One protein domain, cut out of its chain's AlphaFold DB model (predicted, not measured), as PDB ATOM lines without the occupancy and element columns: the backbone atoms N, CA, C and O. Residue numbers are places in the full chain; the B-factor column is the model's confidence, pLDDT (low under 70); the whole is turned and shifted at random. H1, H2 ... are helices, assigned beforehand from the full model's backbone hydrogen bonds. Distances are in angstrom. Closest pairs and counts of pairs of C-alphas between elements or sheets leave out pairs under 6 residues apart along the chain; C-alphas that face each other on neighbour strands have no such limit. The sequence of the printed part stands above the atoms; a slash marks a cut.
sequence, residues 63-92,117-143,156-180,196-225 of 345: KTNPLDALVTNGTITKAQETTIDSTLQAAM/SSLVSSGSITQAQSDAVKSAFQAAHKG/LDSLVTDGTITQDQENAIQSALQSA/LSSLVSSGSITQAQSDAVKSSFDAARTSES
ATOM      1  N   LYS A  63     -56.899   8.550   5.709       47.34
ATOM      2  CA  LYS A  63     -57.223   9.993   5.607       47.34
ATOM      3  C   LYS A  63     -56.094  10.924   6.089       47.34
ATOM      4  O   LYS A  63     -56.229  12.136   5.952       47.34
ATOM      5  N   THR A  64     -55.024  10.373   6.654       53.72
ATOM      6  CA  THR A  64     -53.868  11.081   7.217       53.72
ATOM      7  C   THR A  64     -52.590  10.369   6.769       53.72
ATOM      8  O   THR A  64     -52.503   9.141   6.895       53.72
ATOM      9  N   ASN A  65     -51.624  11.114   6.217       67.12
ATOM     10  CA  ASN A  65     -50.305  10.579   5.878       67.12
ATOM     11  C   ASN A  65     -49.546  10.345   7.200       67.12
ATOM     12  O   ASN A  65     -49.439  11.287   7.984       67.12
ATOM     13  N   PRO A  66     -49.013   9.142   7.490       65.12
ATOM     14  CA  PRO A  66     -48.224   8.909   8.706       65.12
ATOM     15  C   PRO A  66     -46.991   9.826   8.814       65.12
ATOM     16  O   PRO A  66     -46.467  10.026   9.906       65.12
ATOM     17  N   LEU A  67     -46.546  10.429   7.707       78.38
ATOM     18  CA  LEU A  67     -45.478  11.425   7.707       78.38
ATOM     19  C   LEU A  67     -45.937  12.828   8.143       78.38
ATOM     20  O   LEU A  67     -45.101  13.604   8.599       78.38
ATOM     21  N   ASP A  68     -47.233  13.163   8.059       74.31
ATOM     22  CA  ASP A  68     -47.742  14.490   8.451       74.31
ATOM     23  C   ASP A  68     -47.518  14.756   9.951       74.31
ATOM     24  O   ASP A  68     -47.211  15.886  10.344       74.31
ATOM     25  N   ALA A  69     -47.618  13.721  10.792       69.19
ATOM     26  CA  ALA A  69     -47.333  13.816  12.225       69.19
ATOM     27  C   ALA A  69     -45.839  14.088  12.481       69.19
ATOM     28  O   ALA A  69     -45.485  14.998  13.231       69.19
ATOM     29  N   LEU A  70     -44.956  13.388  11.756       75.88
ATOM     30  CA  LEU A  70     -43.505  13.592  11.830       75.88
ATOM     31  C   LEU A  70     -43.081  14.989  11.352       75.88
ATOM     32  O   LEU A  70     -42.089  15.536  11.837       75.88
ATOM     33  N   VAL A  71     -43.822  15.577  10.411       77.81
ATOM     34  CA  VAL A  71     -43.601  16.951   9.940       77.81
ATOM     35  C   VAL A  71     -44.083  17.968  10.963       77.81
ATOM     36  O   VAL A  71     -43.380  18.934  11.255       77.81
ATOM     37  N   THR A  72     -45.272  17.743  11.523       72.44
ATOM     38  CA  THR A  72     -45.879  18.617  12.535       72.44
ATOM     39  C   THR A  72     -45.001  18.712  13.781       72.44
ATOM     40  O   THR A  72     -44.811  19.803  14.316       72.44
ATOM     41  N   ASN A  73     -44.381  17.600  14.177       63.97
ATOM     42  CA  ASN A  73     -43.487  17.535  15.333       63.97
ATOM     43  C   ASN A  73     -42.046  17.972  15.026       63.97
ATOM     44  O   ASN A  73     -41.196  17.989  15.915       63.97
ATOM     45  N   GLY A  74     -41.754  18.361  13.779       72.12
ATOM     46  CA  GLY A  74     -40.437  18.849  13.366       72.12
ATOM     47  C   GLY A  74     -39.363  17.763  13.256       72.12
ATOM     48  O   GLY A  74     -38.199  18.087  13.017       72.12
ATOM     49  N   THR A  75     -39.736  16.487  13.390       73.50
ATOM     50  CA  THR A  75     -38.843  15.334  13.215       73.50
ATOM     51  C   THR A  75     -38.307  15.280  11.787       73.50
ATOM     52  O   THR A  75     -37.121  15.024  11.582       73.50
ATOM     53  N   ILE A  76     -39.150  15.582  10.796       79.00
ATOM     54  CA  ILE A  76     -38.759  15.785   9.394       79.00
ATOM     55  C   ILE A  76     -39.348  17.099   8.867       79.00
ATOM     56  O   ILE A  76     -40.332  17.618   9.379       79.00
ATOM     57  N   THR A  77     -38.761  17.661   7.818       83.50
ATOM     58  CA  THR A  77     -39.322  18.833   7.124       83.50
ATOM     59  C   THR A  77     -40.312  18.413   6.034       83.50
ATOM     60  O   THR A  77     -40.204  17.319   5.484       83.50
ATOM     61  N   LYS A  78     -41.216  19.312   5.612       81.81
ATOM     62  CA  LYS A  78     -42.124  19.069   4.465       81.81
ATOM     63  C   LYS A  78     -41.364  18.712   3.171       81.81
ATOM     64  O   LYS A  78     -41.838  17.939   2.340       81.81
ATOM     65  N   ALA A  79     -40.155  19.255   2.997       78.75
ATOM     66  CA  ALA A  79     -39.283  18.917   1.871       78.75
ATOM     67  C   ALA A  79     -38.732  17.481   1.976       78.75
ATOM     68  O   ALA A  79     -38.684  16.759   0.977       78.75
ATOM     69  N   GLN A  80     -38.358  17.051   3.185       80.69
ATOM     70  CA  GLN A  80     -37.924  15.679   3.453       80.69
ATOM     71  C   GLN A  80     -39.072  14.687   3.273       80.69
ATOM     72  O   GLN A  80     -38.875  13.679   2.609       80.69
ATOM     73  N   GLU A  81     -40.273  15.001   3.757       81.50
ATOM     74  CA  GLU A  81     -41.484  14.208   3.509       81.50
ATOM     75  C   GLU A  81     -41.732  14.009   2.010       81.50
ATOM     76  O   GLU A  81     -41.834  12.878   1.553       81.50
ATOM     77  N   THR A  82     -41.719  15.087   1.219       79.38
ATOM     78  CA  THR A  82     -41.916  14.998  -0.242       79.38
ATOM     79  C   THR A  82     -40.869  14.089  -0.905       79.38
ATOM     80  O   THR A  82     -41.160  13.353  -1.853       79.38
ATOM     81  N   THR A  83     -39.632  14.133  -0.404       80.75
ATOM     82  CA  THR A  83     -38.518  13.309  -0.891       80.75
ATOM     83  C   THR A  83     -38.693  11.840  -0.502       80.75
ATOM     84  O   THR A  83     -38.471  10.955  -1.332       80.75
ATOM     85  N   ILE A  84     -39.123  11.574   0.733       80.38
ATOM     86  CA  ILE A  84     -39.447  10.237   1.238       80.38
ATOM     87  C   ILE A  84     -40.602   9.636   0.431       80.38
ATOM     88  O   ILE A  84     -40.454   8.529  -0.088       80.38
ATOM     89  N   ASP A  85     -41.688  10.385   0.227       78.50
ATOM     90  CA  ASP A  85     -42.852   9.965  -0.561       78.50
ATOM     91  C   ASP A  85     -42.458   9.591  -1.992       78.50
ATOM     92  O   ASP A  85     -42.796   8.514  -2.486       78.50
ATOM     93  N   SER A  86     -41.675  10.451  -2.648       76.00
ATOM     94  CA  SER A  86     -41.197  10.216  -4.016       76.00
ATOM     95  C   SER A  86     -40.297   8.981  -4.105       76.00
ATOM     96  O   SER A  86     -40.390   8.204  -5.058       76.00
ATOM     97  N   THR A  87     -39.440   8.769  -3.105       77.75
ATOM     98  CA  THR A  87     -38.506   7.634  -3.055       77.75
ATOM     99  C   THR A  87     -39.242   6.323  -2.812       77.75
ATOM    100  O   THR A  87     -38.972   5.324  -3.482       77.75
ATOM    101  N   LEU A  88     -40.220   6.329  -1.908       75.94
ATOM    102  CA  LEU A  88     -41.066   5.177  -1.623       75.94
ATOM    103  C   LEU A  88     -41.952   4.825  -2.831       75.94
ATOM    104  O   LEU A  88     -42.068   3.657  -3.207       75.94
ATOM    105  N   GLN A  89     -42.501   5.837  -3.509       74.31
ATOM    106  CA  GLN A  89     -43.271   5.663  -4.741       74.31
ATOM    107  C   GLN A  89     -42.411   5.116  -5.895       74.31
ATOM    108  O   GLN A  89     -42.876   4.270  -6.665       74.31
ATOM    109  N   ALA A  90     -41.158   5.563  -6.018       71.69
ATOM    110  CA  ALA A  90     -40.211   5.053  -7.008       71.69
ATOM    111  C   ALA A  90     -39.793   3.602  -6.712       71.69
ATOM    112  O   ALA A  90     -39.756   2.772  -7.623       71.69
ATOM    113  N   ALA A  91     -39.553   3.265  -5.441       69.12
ATOM    114  CA  ALA A  91     -39.265   1.897  -5.016       69.12
ATOM    115  C   ALA A  91     -40.423   0.944  -5.359       69.12
ATOM    116  O   ALA A  91     -40.195  -0.136  -5.905       69.12
ATOM    117  N   MET A  92     -41.671   1.382  -5.158       65.38
ATOM    118  CA  MET A  92     -42.865   0.621  -5.540       65.38
ATOM    119  C   MET A  92     -42.947   0.379  -7.058       65.38
ATOM    120  O   MET A  92     -43.230  -0.738  -7.495       65.38
ATOM    121  N   SER A 117     -32.495   3.832   2.991       76.94
ATOM    122  CA  SER A 117     -31.032   3.716   3.124       76.94
ATOM    123  C   SER A 117     -30.274   4.633   2.154       76.94
ATOM    124  O   SER A 117     -29.236   5.200   2.504       76.94
ATOM    125  N   SER A 118     -30.830   4.854   0.960       77.06
ATOM    126  CA  SER A 118     -30.289   5.779  -0.043       77.06
ATOM    127  C   SER A 118     -30.446   7.251   0.370       77.06
ATOM    128  O   SER A 118     -29.571   8.080   0.102       77.06
ATOM    129  N   LEU A 119     -31.519   7.574   1.096       81.50
ATOM    130  CA  LEU A 119     -31.782   8.914   1.621       81.50
ATOM    131  C   LEU A 119     -30.893   9.237   2.822       81.50
ATOM    132  O   LEU A 119     -30.394  10.356   2.921       81.50
ATOM    133  N   VAL A 120     -30.633   8.249   3.683       82.50
ATOM    134  CA  VAL A 120     -29.651   8.377   4.769       82.50
ATOM    135  C   VAL A 120     -28.246   8.556   4.200       82.50
ATOM    136  O   VAL A 120     -27.531   9.480   4.580       82.50
ATOM    137  N   SER A 121     -27.862   7.723   3.229       79.56
ATOM    138  CA  SER A 121     -26.529   7.781   2.611       79.56
ATOM    139  C   SER A 121     -26.277   9.087   1.853       79.56
ATOM    140  O   SER A 121     -25.147   9.566   1.811       79.56
ATOM    141  N   SER A 122     -27.319   9.682   1.265       77.56
ATOM    142  CA  SER A 122     -27.230  10.994   0.607       77.56
ATOM    143  C   SER A 122     -27.273  12.175   1.583       77.56
ATOM    144  O   SER A 122     -27.123  13.315   1.153       77.56
ATOM    145  N   GLY A 123     -27.480  11.923   2.883       78.81
ATOM    146  CA  GLY A 123     -27.626  12.955   3.911       78.81
ATOM    147  C   GLY A 123     -28.936  13.742   3.825       78.81
ATOM    148  O   GLY A 123     -29.091  14.741   4.522       78.81
ATOM    149  N   SER A 124     -29.880  13.307   2.986       78.38
ATOM    150  CA  SER A 124     -31.192  13.949   2.831       78.38
ATOM    151  C   SER A 124     -32.050  13.790   4.089       78.38
ATOM    152  O   SER A 124     -32.863  14.659   4.407       78.38
ATOM    153  N   ILE A 125     -31.851  12.689   4.816       78.62
ATOM    154  CA  ILE A 125     -32.414  12.422   6.142       78.62
ATOM    155  C   ILE A 125     -31.328  11.821   7.041       78.62
ATOM    156  O   ILE A 125     -30.359  11.240   6.554       78.62
ATOM    157  N   THR A 126     -31.475  11.938   8.356       80.56
ATOM    158  CA  THR A 126     -30.604  11.257   9.322       80.56
ATOM    159  C   THR A 126     -31.049   9.809   9.537       80.56
ATOM    160  O   THR A 126     -32.175   9.432   9.204       80.56
ATOM    161  N   GLN A 127     -30.184   8.986  10.137       76.50
ATOM    162  CA  GLN A 127     -30.558   7.625  10.533       76.50
ATOM    163  C   GLN A 127     -31.759   7.637  11.494       76.50
ATOM    164  O   GLN A 127     -32.730   6.932  11.254       76.50
ATOM    165  N   ALA A 128     -31.757   8.536  12.484       68.19
ATOM    166  CA  ALA A 128     -32.879   8.707  13.408       68.19
ATOM    167  C   ALA A 128     -34.189   9.097  12.695       68.19
ATOM    168  O   ALA A 128     -35.258   8.620  13.059       68.19
ATOM    169  N   GLN A 129     -34.114   9.927  11.647       71.56
ATOM    170  CA  GLN A 129     -35.274  10.272  10.816       71.56
ATOM    171  C   GLN A 129     -35.770   9.072   9.997       71.56
ATOM    172  O   GLN A 129     -36.974   8.875   9.879       71.56
ATOM    173  N   SER A 130     -34.862   8.253   9.461       77.44
ATOM    174  CA  SER A 130     -35.210   7.002   8.769       77.44
ATOM    175  C   SER A 130     -35.916   6.018   9.700       77.44
ATOM    176  O   SER A 130     -36.940   5.443   9.334       77.44
ATOM    177  N   ASP A 131     -35.414   5.871  10.924       72.25
ATOM    178  CA  ASP A 131     -35.994   4.968  11.916       72.25
ATOM    179  C   ASP A 131     -37.378   5.460  12.365       72.25
ATOM    180  O   ASP A 131     -38.324   4.676  12.366       72.25
ATOM    181  N   ALA A 132     -37.553   6.767  12.602       67.31
ATOM    182  CA  ALA A 132     -38.858   7.365  12.899       67.31
ATOM    183  C   ALA A 132     -39.884   7.150  11.768       67.31
ATOM    184  O   ALA A 132     -41.039   6.813  12.026       67.31
ATOM    185  N   VAL A 133     -39.461   7.279  10.504       72.56
ATOM    186  CA  VAL A 133     -40.318   7.010   9.336       72.56
ATOM    187  C   VAL A 133     -40.741   5.542   9.287       72.56
ATOM    188  O   VAL A 133     -41.913   5.250   9.052       72.56
ATOM    189  N   LYS A 134     -39.819   4.604   9.533       75.00
ATOM    190  CA  LYS A 134     -40.143   3.169   9.592       75.00
ATOM    191  C   LYS A 134     -41.103   2.855  10.729       75.00
ATOM    192  O   LYS A 134     -42.011   2.050  10.531       75.00
ATOM    193  N   SER A 135     -40.903   3.463  11.894       67.88
ATOM    194  CA  SER A 135     -41.768   3.305  13.060       67.88
ATOM    195  C   SER A 135     -43.187   3.797  12.779       67.88
ATOM    196  O   SER A 135     -44.135   3.037  12.960       67.88
ATOM    197  N   ALA A 136     -43.339   5.002  12.221       66.56
ATOM    198  CA  ALA A 136     -44.644   5.535  11.829       66.56
ATOM    199  C   ALA A 136     -45.355   4.630  10.806       66.56
ATOM    200  O   ALA A 136     -46.565   4.416  10.880       66.56
ATOM    201  N   PHE A 137     -44.602   4.030   9.879       68.75
ATOM    202  CA  PHE A 137     -45.157   3.102   8.893       68.75
ATOM    203  C   PHE A 137     -45.590   1.759   9.495       68.75
ATOM    204  O   PHE A 137     -46.621   1.208   9.111       68.75
ATOM    205  N   GLN A 138     -44.819   1.227  10.445       66.88
ATOM    206  CA  GLN A 138     -45.158   0.000  11.167       66.88
ATOM    207  C   GLN A 138     -46.387   0.197  12.061       66.88
ATOM    208  O   GLN A 138     -47.284  -0.645  12.051       66.88
ATOM    209  N   ALA A 139     -46.471   1.325  12.768       61.19
ATOM    210  CA  ALA A 139     -47.619   1.672  13.599       61.19
ATOM    211  C   ALA A 139     -48.893   1.877  12.757       61.19
ATOM    212  O   ALA A 139     -49.943   1.312  13.064       61.19
ATOM    213  N   ALA A 140     -48.787   2.559  11.609       60.16
ATOM    214  CA  ALA A 140     -49.890   2.673  10.653       60.16
ATOM    215  C   ALA A 140     -50.351   1.307  10.105       60.16
ATOM    216  O   ALA A 140     -51.530   1.126   9.793       60.16
ATOM    217  N   HIS A 141     -49.443   0.326  10.013       57.06
ATOM    218  CA  HIS A 141     -49.779  -1.037   9.611       57.06
ATOM    219  C   HIS A 141     -50.498  -1.823  10.719       57.06
ATOM    220  O   HIS A 141     -51.446  -2.547  10.419       57.06
ATOM    221  N   LYS A 142     -50.106  -1.642  11.989       53.78
ATOM    222  CA  LYS A 142     -50.819  -2.204  13.154       53.78
ATOM    223  C   LYS A 142     -52.223  -1.601  13.331       53.78
ATOM    224  O   LYS A 142     -53.113  -2.275  13.836       53.78
ATOM    225  N   GLY A 143     -52.434  -0.362  12.880       43.06
ATOM    226  CA  GLY A 143     -53.695   0.373  13.022       43.06
ATOM    227  C   GLY A 143     -54.767   0.140  11.944       43.06
ATOM    228  O   GLY A 143     -55.833   0.752  12.039       43.06
ATOM    229  N   LEU A 156     -48.628   3.726  23.777       75.62
ATOM    230  CA  LEU A 156     -47.320   4.006  23.191       75.62
ATOM    231  C   LEU A 156     -47.329   4.056  21.656       75.62
ATOM    232  O   LEU A 156     -46.592   4.870  21.095       75.62
ATOM    233  N   ASP A 157     -48.217   3.313  20.980       71.00
ATOM    234  CA  ASP A 157     -48.286   3.269  19.507       71.00
ATOM    235  C   ASP A 157     -48.509   4.678  18.915       71.00
ATOM    236  O   ASP A 157     -47.949   5.038  17.874       71.00
ATOM    237  N   SER A 158     -49.306   5.510  19.595       69.56
ATOM    238  CA  SER A 158     -49.561   6.901  19.190       69.56
ATOM    239  C   SER A 158     -48.312   7.782  19.308       69.56
ATOM    240  O   SER A 158     -47.989   8.528  18.388       69.56
ATOM    241  N   LEU A 159     -47.545   7.627  20.389       72.88
ATOM    242  CA  LEU A 159     -46.320   8.389  20.630       72.88
ATOM    243  C   LEU A 159     -45.195   7.988  19.671       72.88
ATOM    244  O   LEU A 159     -44.375   8.833  19.303       72.88
ATOM    245  N   VAL A 160     -45.167   6.716  19.262       73.12
ATOM    246  CA  VAL A 160     -44.275   6.202  18.215       73.12
ATOM    247  C   VAL A 160     -44.664   6.760  16.849       73.12
ATOM    248  O   VAL A 160     -43.801   7.206  16.094       73.12
ATOM    249  N   THR A 161     -45.963   6.787  16.539       62.53
ATOM    250  CA  THR A 161     -46.487   7.341  15.279       62.53
ATOM    251  C   THR A 161     -46.181   8.829  15.147       62.53
ATOM    252  O   THR A 161     -45.728   9.286  14.099       62.53
ATOM    253  N   ASP A 162     -46.353   9.571  16.237       62.97
ATOM    254  CA  ASP A 162     -46.054  10.995  16.308       62.97
ATOM    255  C   ASP A 162     -44.537  11.269  16.302       62.97
ATOM    256  O   ASP A 162     -44.097  12.411  16.178       62.97
ATOM    257  N   GLY A 163     -43.699  10.236  16.423       63.69
ATOM    258  CA  GLY A 163     -42.246  10.378  16.500       63.69
ATOM    259  C   GLY A 163     -41.779  11.063  17.784       63.69
ATOM    260  O   GLY A 163     -40.633  11.505  17.857       63.69
ATOM    261  N   THR A 164     -42.653  11.152  18.792       72.94
ATOM    262  CA  THR A 164     -42.295  11.614  20.136       72.94
ATOM    263  C   THR A 164     -41.313  10.635  20.765       72.94
ATOM    264  O   THR A 164     -40.358  11.061  21.407       72.94
ATOM    265  N   ILE A 165     -41.504   9.331  20.544       71.69
ATOM    266  CA  ILE A 165     -40.571   8.267  20.931       71.69
ATOM    267  C   ILE A 165     -40.247   7.379  19.724       71.69
ATOM    268  O   ILE A 165     -41.025   7.293  18.777       71.69
ATOM    269  N   THR A 166     -39.093   6.714  19.740       75.75
ATOM    270  CA  THR A 166     -38.745   5.693  18.739       75.75
ATOM    271  C   THR A 166     -39.283   4.317  19.135       75.75
ATOM    272  O   THR A 166     -39.628   4.085  20.294       75.75
ATOM    273  N   GLN A 167     -39.290   3.365  18.196       72.31
ATOM    274  CA  GLN A 167     -39.638   1.968  18.489       72.31
ATOM    275  C   GLN A 167     -38.733   1.348  19.569       72.31
ATOM    276  O   GLN A 167     -39.205   0.630  20.447       72.31
ATOM    277  N   ASP A 168     -37.432   1.643  19.536       72.44
ATOM    278  CA  ASP A 168     -36.489   1.150  20.547       72.44
ATOM    279  C   ASP A 168     -36.785   1.743  21.929       72.44
ATOM    280  O   ASP A 168     -36.682   1.053  22.946       72.44
ATOM    281  N   GLN A 169     -37.200   3.013  21.968       77.12
ATOM    282  CA  GLN A 169     -37.637   3.675  23.193       77.12
ATOM    283  C   GLN A 169     -38.945   3.071  23.716       77.12
ATOM    284  O   GLN A 169     -39.031   2.804  24.912       77.12
ATOM    285  N   GLU A 170     -39.922   2.786  22.851       78.81
ATOM    286  CA  GLU A 170     -41.148   2.061  23.215       78.81
ATOM    287  C   GLU A 170     -40.827   0.696  23.840       78.81
ATOM    288  O   GLU A 170     -41.292   0.399  24.941       78.81
ATOM    289  N   ASN A 171     -39.971  -0.102  23.200       76.31
ATOM    290  CA  ASN A 171     -39.573  -1.417  23.709       76.31
ATOM    291  C   ASN A 171     -38.899  -1.317  25.092       76.31
ATOM    292  O   ASN A 171     -39.157  -2.128  25.991       76.31
ATOM    293  N   ALA A 172     -38.040  -0.310  25.284       78.94
ATOM    294  CA  ALA A 172     -37.391  -0.044  26.565       78.94
ATOM    295  C   ALA A 172     -38.402   0.375  27.647       78.94
ATOM    296  O   ALA A 172     -38.327  -0.110  28.778       78.94
ATOM    297  N   ILE A 173     -39.376   1.220  27.293       79.38
ATOM    298  CA  ILE A 173     -40.472   1.649  28.171       79.38
ATOM    299  C   ILE A 173     -41.338   0.454  28.585       79.38
ATOM    300  O   ILE A 173     -41.568   0.259  29.779       79.38
ATOM    301  N   GLN A 174     -41.767  -0.382  27.636       80.62
ATOM    302  CA  GLN A 174     -42.559  -1.583  27.920       80.62
ATOM    303  C   GLN A 174     -41.813  -2.538  28.858       80.62
ATOM    304  O   GLN A 174     -42.378  -3.024  29.841       80.62
ATOM    305  N   SER A 175     -40.517  -2.749  28.612       79.69
ATOM    306  CA  SER A 175     -39.669  -3.601  29.451       79.69
ATOM    307  C   SER A 175     -39.524  -3.055  30.876       79.69
ATOM    308  O   SER A 175     -39.602  -3.812  31.851       79.69
ATOM    309  N   ALA A 176     -39.340  -1.739  31.021       79.81
ATOM    310  CA  ALA A 176     -39.241  -1.083  32.323       79.81
ATOM    311  C   ALA A 176     -40.561  -1.162  33.104       79.81
ATOM    312  O   ALA A 176     -40.559  -1.499  34.291       79.81
ATOM    313  N   LEU A 177     -41.692  -0.937  32.429       79.19
ATOM    314  CA  LEU A 177     -43.020  -1.053  33.024       79.19
ATOM    315  C   LEU A 177     -43.315  -2.491  33.470       79.19
ATOM    316  O   LEU A 177     -43.765  -2.716  34.594       79.19
ATOM    317  N   GLN A 178     -43.001  -3.482  32.632       75.69
ATOM    318  CA  GLN A 178     -43.157  -4.895  32.974       75.69
ATOM    319  C   GLN A 178     -42.307  -5.290  34.186       75.69
ATOM    320  O   GLN A 178     -42.794  -5.967  35.094       75.69
ATOM    321  N   SER A 179     -41.061  -4.820  34.235       73.75
ATOM    322  CA  SER A 179     -40.152  -5.062  35.360       73.75
ATOM    323  C   SER A 179     -40.677  -4.442  36.660       73.75
ATOM    324  O   SER A 179     -40.613  -5.071  37.720       73.75
ATOM    325  N   ALA A 180     -41.257  -3.241  36.595       70.25
ATOM    326  CA  ALA A 180     -41.876  -2.595  37.749       70.25
ATOM    327  C   ALA A 180     -43.105  -3.369  38.260       70.25
ATOM    328  O   ALA A 180     -43.218  -3.613  39.463       70.25
ATOM    329  N   LEU A 196     -39.996   4.977  34.564       83.94
ATOM    330  CA  LEU A 196     -39.337   5.776  33.535       83.94
ATOM    331  C   LEU A 196     -38.085   6.497  34.052       83.94
ATOM    332  O   LEU A 196     -37.241   6.909  33.258       83.94
ATOM    333  N   SER A 197     -37.912   6.631  35.371       81.12
ATOM    334  CA  SER A 197     -36.802   7.397  35.966       81.12
ATOM    335  C   SER A 197     -35.418   6.847  35.600       81.12
ATOM    336  O   SER A 197     -34.480   7.614  35.364       81.12
ATOM    337  N   SER A 198     -35.281   5.523  35.496       81.25
ATOM    338  CA  SER A 198     -34.043   4.854  35.079       81.25
ATOM    339  C   SER A 198     -33.764   5.036  33.583       81.25
ATOM    340  O   SER A 198     -32.608   5.190  33.182       81.25
ATOM    341  N   LEU A 199     -34.810   5.089  32.756       84.50
ATOM    342  CA  LEU A 199     -34.705   5.356  31.322       84.50
ATOM    343  C   LEU A 199     -34.302   6.811  31.050       84.50
ATOM    344  O   LEU A 199     -33.457   7.052  30.191       84.50
ATOM    345  N   VAL A 200     -34.828   7.765  31.826       85.69
ATOM    346  CA  VAL A 200     -34.404   9.174  31.767       85.69
ATOM    347  C   VAL A 200     -32.954   9.323  32.231       85.69
ATOM    348  O   VAL A 200     -32.139   9.942  31.551       85.69
ATOM    349  N   SER A 201     -32.599   8.704  33.360       83.75
ATOM    350  CA  SER A 201     -31.243   8.795  33.927       83.75
ATOM    351  C   SER A 201     -30.177   8.148  33.038       83.75
ATOM    352  O   SER A 201     -29.042   8.615  32.996       83.75
ATOM    353  N   SER A 202     -30.532   7.080  32.316       82.06
ATOM    354  CA  SER A 202     -29.651   6.435  31.331       82.06
ATOM    355  C   SER A 202     -29.581   7.181  29.995       82.06
ATOM    356  O   SER A 202     -28.794   6.797  29.134       82.06
ATOM    357  N   GLY A 203     -30.386   8.234  29.810       81.44
ATOM    358  CA  GLY A 203     -30.488   8.977  28.553       81.44
ATOM    359  C   GLY A 203     -31.199   8.215  27.434       81.44
ATOM    360  O   GLY A 203     -31.187   8.672  26.294       81.44
ATOM    361  N   SER A 204     -31.822   7.072  27.743       78.94
ATOM    362  CA  SER A 204     -32.589   6.277  26.776       78.94
ATOM    363  C   SER A 204     -33.830   7.030  26.300       78.94
ATOM    364  O   SER A 204     -34.214   6.912  25.141       78.94
ATOM    365  N   ILE A 205     -34.429   7.837  27.180       80.50
ATOM    366  CA  ILE A 205     -35.498   8.790  26.863       80.50
ATOM    367  C   ILE A 205     -35.194  10.141  27.517       80.50
ATOM    368  O   ILE A 205     -34.455  10.224  28.495       80.50
ATOM    369  N   THR A 206     -35.776  11.214  26.996       79.81
ATOM    370  CA  THR A 206     -35.719  12.543  27.617       79.81
ATOM    371  C   THR A 206     -36.819  12.714  28.666       79.81
ATOM    372  O   THR A 206     -37.797  11.965  28.690       79.81
ATOM    373  N   GLN A 207     -36.703  13.742  29.514       78.56
ATOM    374  CA  GLN A 207     -37.765  14.078  30.467       78.56
ATOM    375  C   GLN A 207     -39.088  14.397  29.751       78.56
ATOM    376  O   GLN A 207     -40.122  13.864  30.131       78.56
ATOM    377  N   ALA A 208     -39.042  15.165  28.659       68.81
ATOM    378  CA  ALA A 208     -40.231  15.482  27.868       68.81
ATOM    379  C   ALA A 208     -40.897  14.226  27.272       68.81
ATOM    380  O   ALA A 208     -42.120  14.129  27.240       68.81
ATOM    381  N   GLN A 209     -40.100  13.240  26.845       73.88
ATOM    382  CA  GLN A 209     -40.613  11.946  26.380       73.88
ATOM    383  C   GLN A 209     -41.250  11.140  27.518       73.88
ATOM    384  O   GLN A 209     -42.302  10.542  27.323       73.88
ATOM    385  N   SER A 210     -40.648  11.155  28.710       78.62
ATOM    386  CA  SER A 210     -41.224  10.535  29.912       78.62
ATOM    387  C   SER A 210     -42.580  11.150  30.274       78.62
ATOM    388  O   SER A 210     -43.545  10.428  30.527       78.62
ATOM    389  N   ASP A 211     -42.681  12.478  30.226       73.06
ATOM    390  CA  ASP A 211     -43.918  13.197  30.533       73.06
ATOM    391  C   ASP A 211     -45.014  12.912  29.487       73.06
ATOM    392  O   ASP A 211     -46.169  12.682  29.846       73.06
ATOM    393  N   ALA A 212     -44.654  12.831  28.200       71.19
ATOM    394  CA  ALA A 212     -45.578  12.450  27.129       71.19
ATOM    395  C   ALA A 212     -46.101  11.009  27.283       71.19
ATOM    396  O   ALA A 212     -47.292  10.758  27.102       71.19
ATOM    397  N   VAL A 213     -45.231  10.071  27.675       76.06
ATOM    398  CA  VAL A 213     -45.610   8.681  27.973       76.06
ATOM    399  C   VAL A 213     -46.614   8.621  29.118       76.06
ATOM    400  O   VAL A 213     -47.650   7.971  28.975       76.06
ATOM    401  N   LYS A 214     -46.357   9.333  30.222       79.50
ATOM    402  CA  LYS A 214     -47.294   9.412  31.354       79.50
ATOM    403  C   LYS A 214     -48.647   9.960  30.914       79.50
ATOM    404  O   LYS A 214     -49.659   9.312  31.145       79.50
ATOM    405  N   SER A 215     -48.645  11.074  30.184       72.50
ATOM    406  CA  SER A 215     -49.872  11.695  29.684       72.50
ATOM    407  C   SER A 215     -50.685  10.761  28.780       72.50
ATOM    408  O   SER A 215     -51.908  10.709  28.912       72.50
ATOM    409  N   SER A 216     -50.033   9.984  27.908       71.25
ATOM    410  CA  SER A 216     -50.722   9.000  27.060       71.25
ATOM    411  C   SER A 216     -51.335   7.858  27.880       71.25
ATOM    412  O   SER A 216     -52.489   7.477  27.666       71.25
ATOM    413  N   PHE A 217     -50.604   7.347  28.875       71.69
ATOM    414  CA  PHE A 217     -51.128   6.338  29.796       71.69
ATOM    415  C   PHE A 217     -52.302   6.862  30.625       71.69
ATOM    416  O   PHE A 217     -53.295   6.150  30.772       71.69
ATOM    417  N   ASP A 218     -52.233   8.097  31.118       66.12
ATOM    418  CA  ASP A 218     -53.320   8.728  31.864       66.12
ATOM    419  C   ASP A 218     -54.562   8.907  30.986       66.12
ATOM    420  O   ASP A 218     -55.658   8.520  31.396       66.12
ATOM    421  N   ALA A 219     -54.388   9.371  29.743       63.09
ATOM    422  CA  ALA A 219     -55.465   9.501  28.761       63.09
ATOM    423  C   ALA A 219     -56.136   8.148  28.443       63.09
ATOM    424  O   ALA A 219     -57.372   8.041  28.396       63.09
ATOM    425  N   ALA A 220     -55.336   7.089  28.282       59.97
ATOM    426  CA  ALA A 220     -55.833   5.727  28.095       59.97
ATOM    427  C   ALA A 220     -56.574   5.216  29.342       59.97
ATOM    428  O   ALA A 220     -57.636   4.600  29.230       59.97
ATOM    429  N   ARG A 221     -56.082   5.542  30.544       58.69
ATOM    430  CA  ARG A 221     -56.710   5.171  31.820       58.69
ATOM    431  C   ARG A 221     -58.047   5.880  32.035       58.69
ATOM    432  O   ARG A 221     -58.991   5.255  32.512       58.69
ATOM    433  N   THR A 222     -58.165   7.144  31.629       50.09
ATOM    434  CA  THR A 222     -59.440   7.882  31.634       50.09
ATOM    435  C   THR A 222     -60.443   7.364  30.605       50.09
ATOM    436  O   THR A 222     -61.644   7.465  30.837       50.09
ATOM    437  N   SER A 223     -59.983   6.763  29.503       49.44
ATOM    438  CA  SER A 223     -60.875   6.147  28.508       49.44
ATOM    439  C   SER A 223     -61.429   4.788  28.959       49.44
ATOM    440  O   SER A 223     -62.491   4.378  28.498       49.44
ATOM    441  N   GLU A 224     -60.747   4.104  29.884       41.50
ATOM    442  CA  GLU A 224     -61.162   2.804  30.432       41.50
ATOM    443  C   GLU A 224     -61.886   2.896  31.786       41.50
ATOM    444  O   GLU A 224     -62.637   1.989  32.144       41.50
ATOM    445  N   SER A 225     -61.697   3.983  32.544       39.59
ATOM    446  CA  SER A 225     -62.353   4.204  33.837       39.59
ATOM    447  C   SER A 225     -63.518   5.184  33.723       39.59
ATOM    448  O   SER A 225     -63.459   6.324  34.175       39.59
TER     449      SER A 225
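AT A GLANCE: This is residues 63 to 92, 117 to 143, 156 to 180 and 196 to 225 of the 345 residues of an uncharacterized protein of Candidatus Desulfosporosinus infrequens (UniProt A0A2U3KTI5). Look first for short H5 in the middle: H8, the longest helix, packs on one side of it, while H4 packs on the other side. Beyond H4, the hairpin of H1 and H2 makes one end with short H3; H6 folds back from H5 toward H7 at the other end. The 112 printed residues, with eight named helices, H1 to H8 in order, and no named strand, are all helix in class. The whole is compact, radius of gyration of the C-alphas 15.3 A, spanning 45 by 33 by 21 A.

IN THESE COORDINATES: Find C-alpha 207 at (-37.765, 14.078, 30.467); from there H8, residues 207 to 224, runs 26.0 A to C-alpha 224 at (-61.162, 2.804, 30.432). H5 is 156 to 161, H4 127 to 142, 22.7 A, and H6 167 to 180, 19.9 A. H1, 66 to 72, begins at (-48.224, 8.909, 8.706); H2 is 78 to 92, 21.0 A, H3 117 to 121 and H7 197 to 201.

HOW THE PARTS SIT: At the hub H5, H8 touches with residues 212 to 217 alone, C-alphas 156 and 213 closest at 6.9 A, a steep tilt of 62 degrees. H4 touches H5 too, C-alphas 136 and 161 closest at 4.3 A. H1 touches H4, closest C-alphas 66 and 136 at 5.8 A. H1 and H2 form a helical hairpin, as do H5 and H6. H3 only just touches H4, and H7 only just touches H6, each with 3 pairs of C-alphas within 8 A. Every O i to N i+4 pair is within hydrogen-bond range in H2 to H8; H1 has 2 of 3.

THE WHOLE: Across the cuts, C-alphas 92 and 117 are 15.0 A apart, 143 and 156 12.5 A, 180 and 196 9.7 A. Mean pLDDT of the printed part is 72.5; residues 135 to 143 and 218 to 225 are among those under 70.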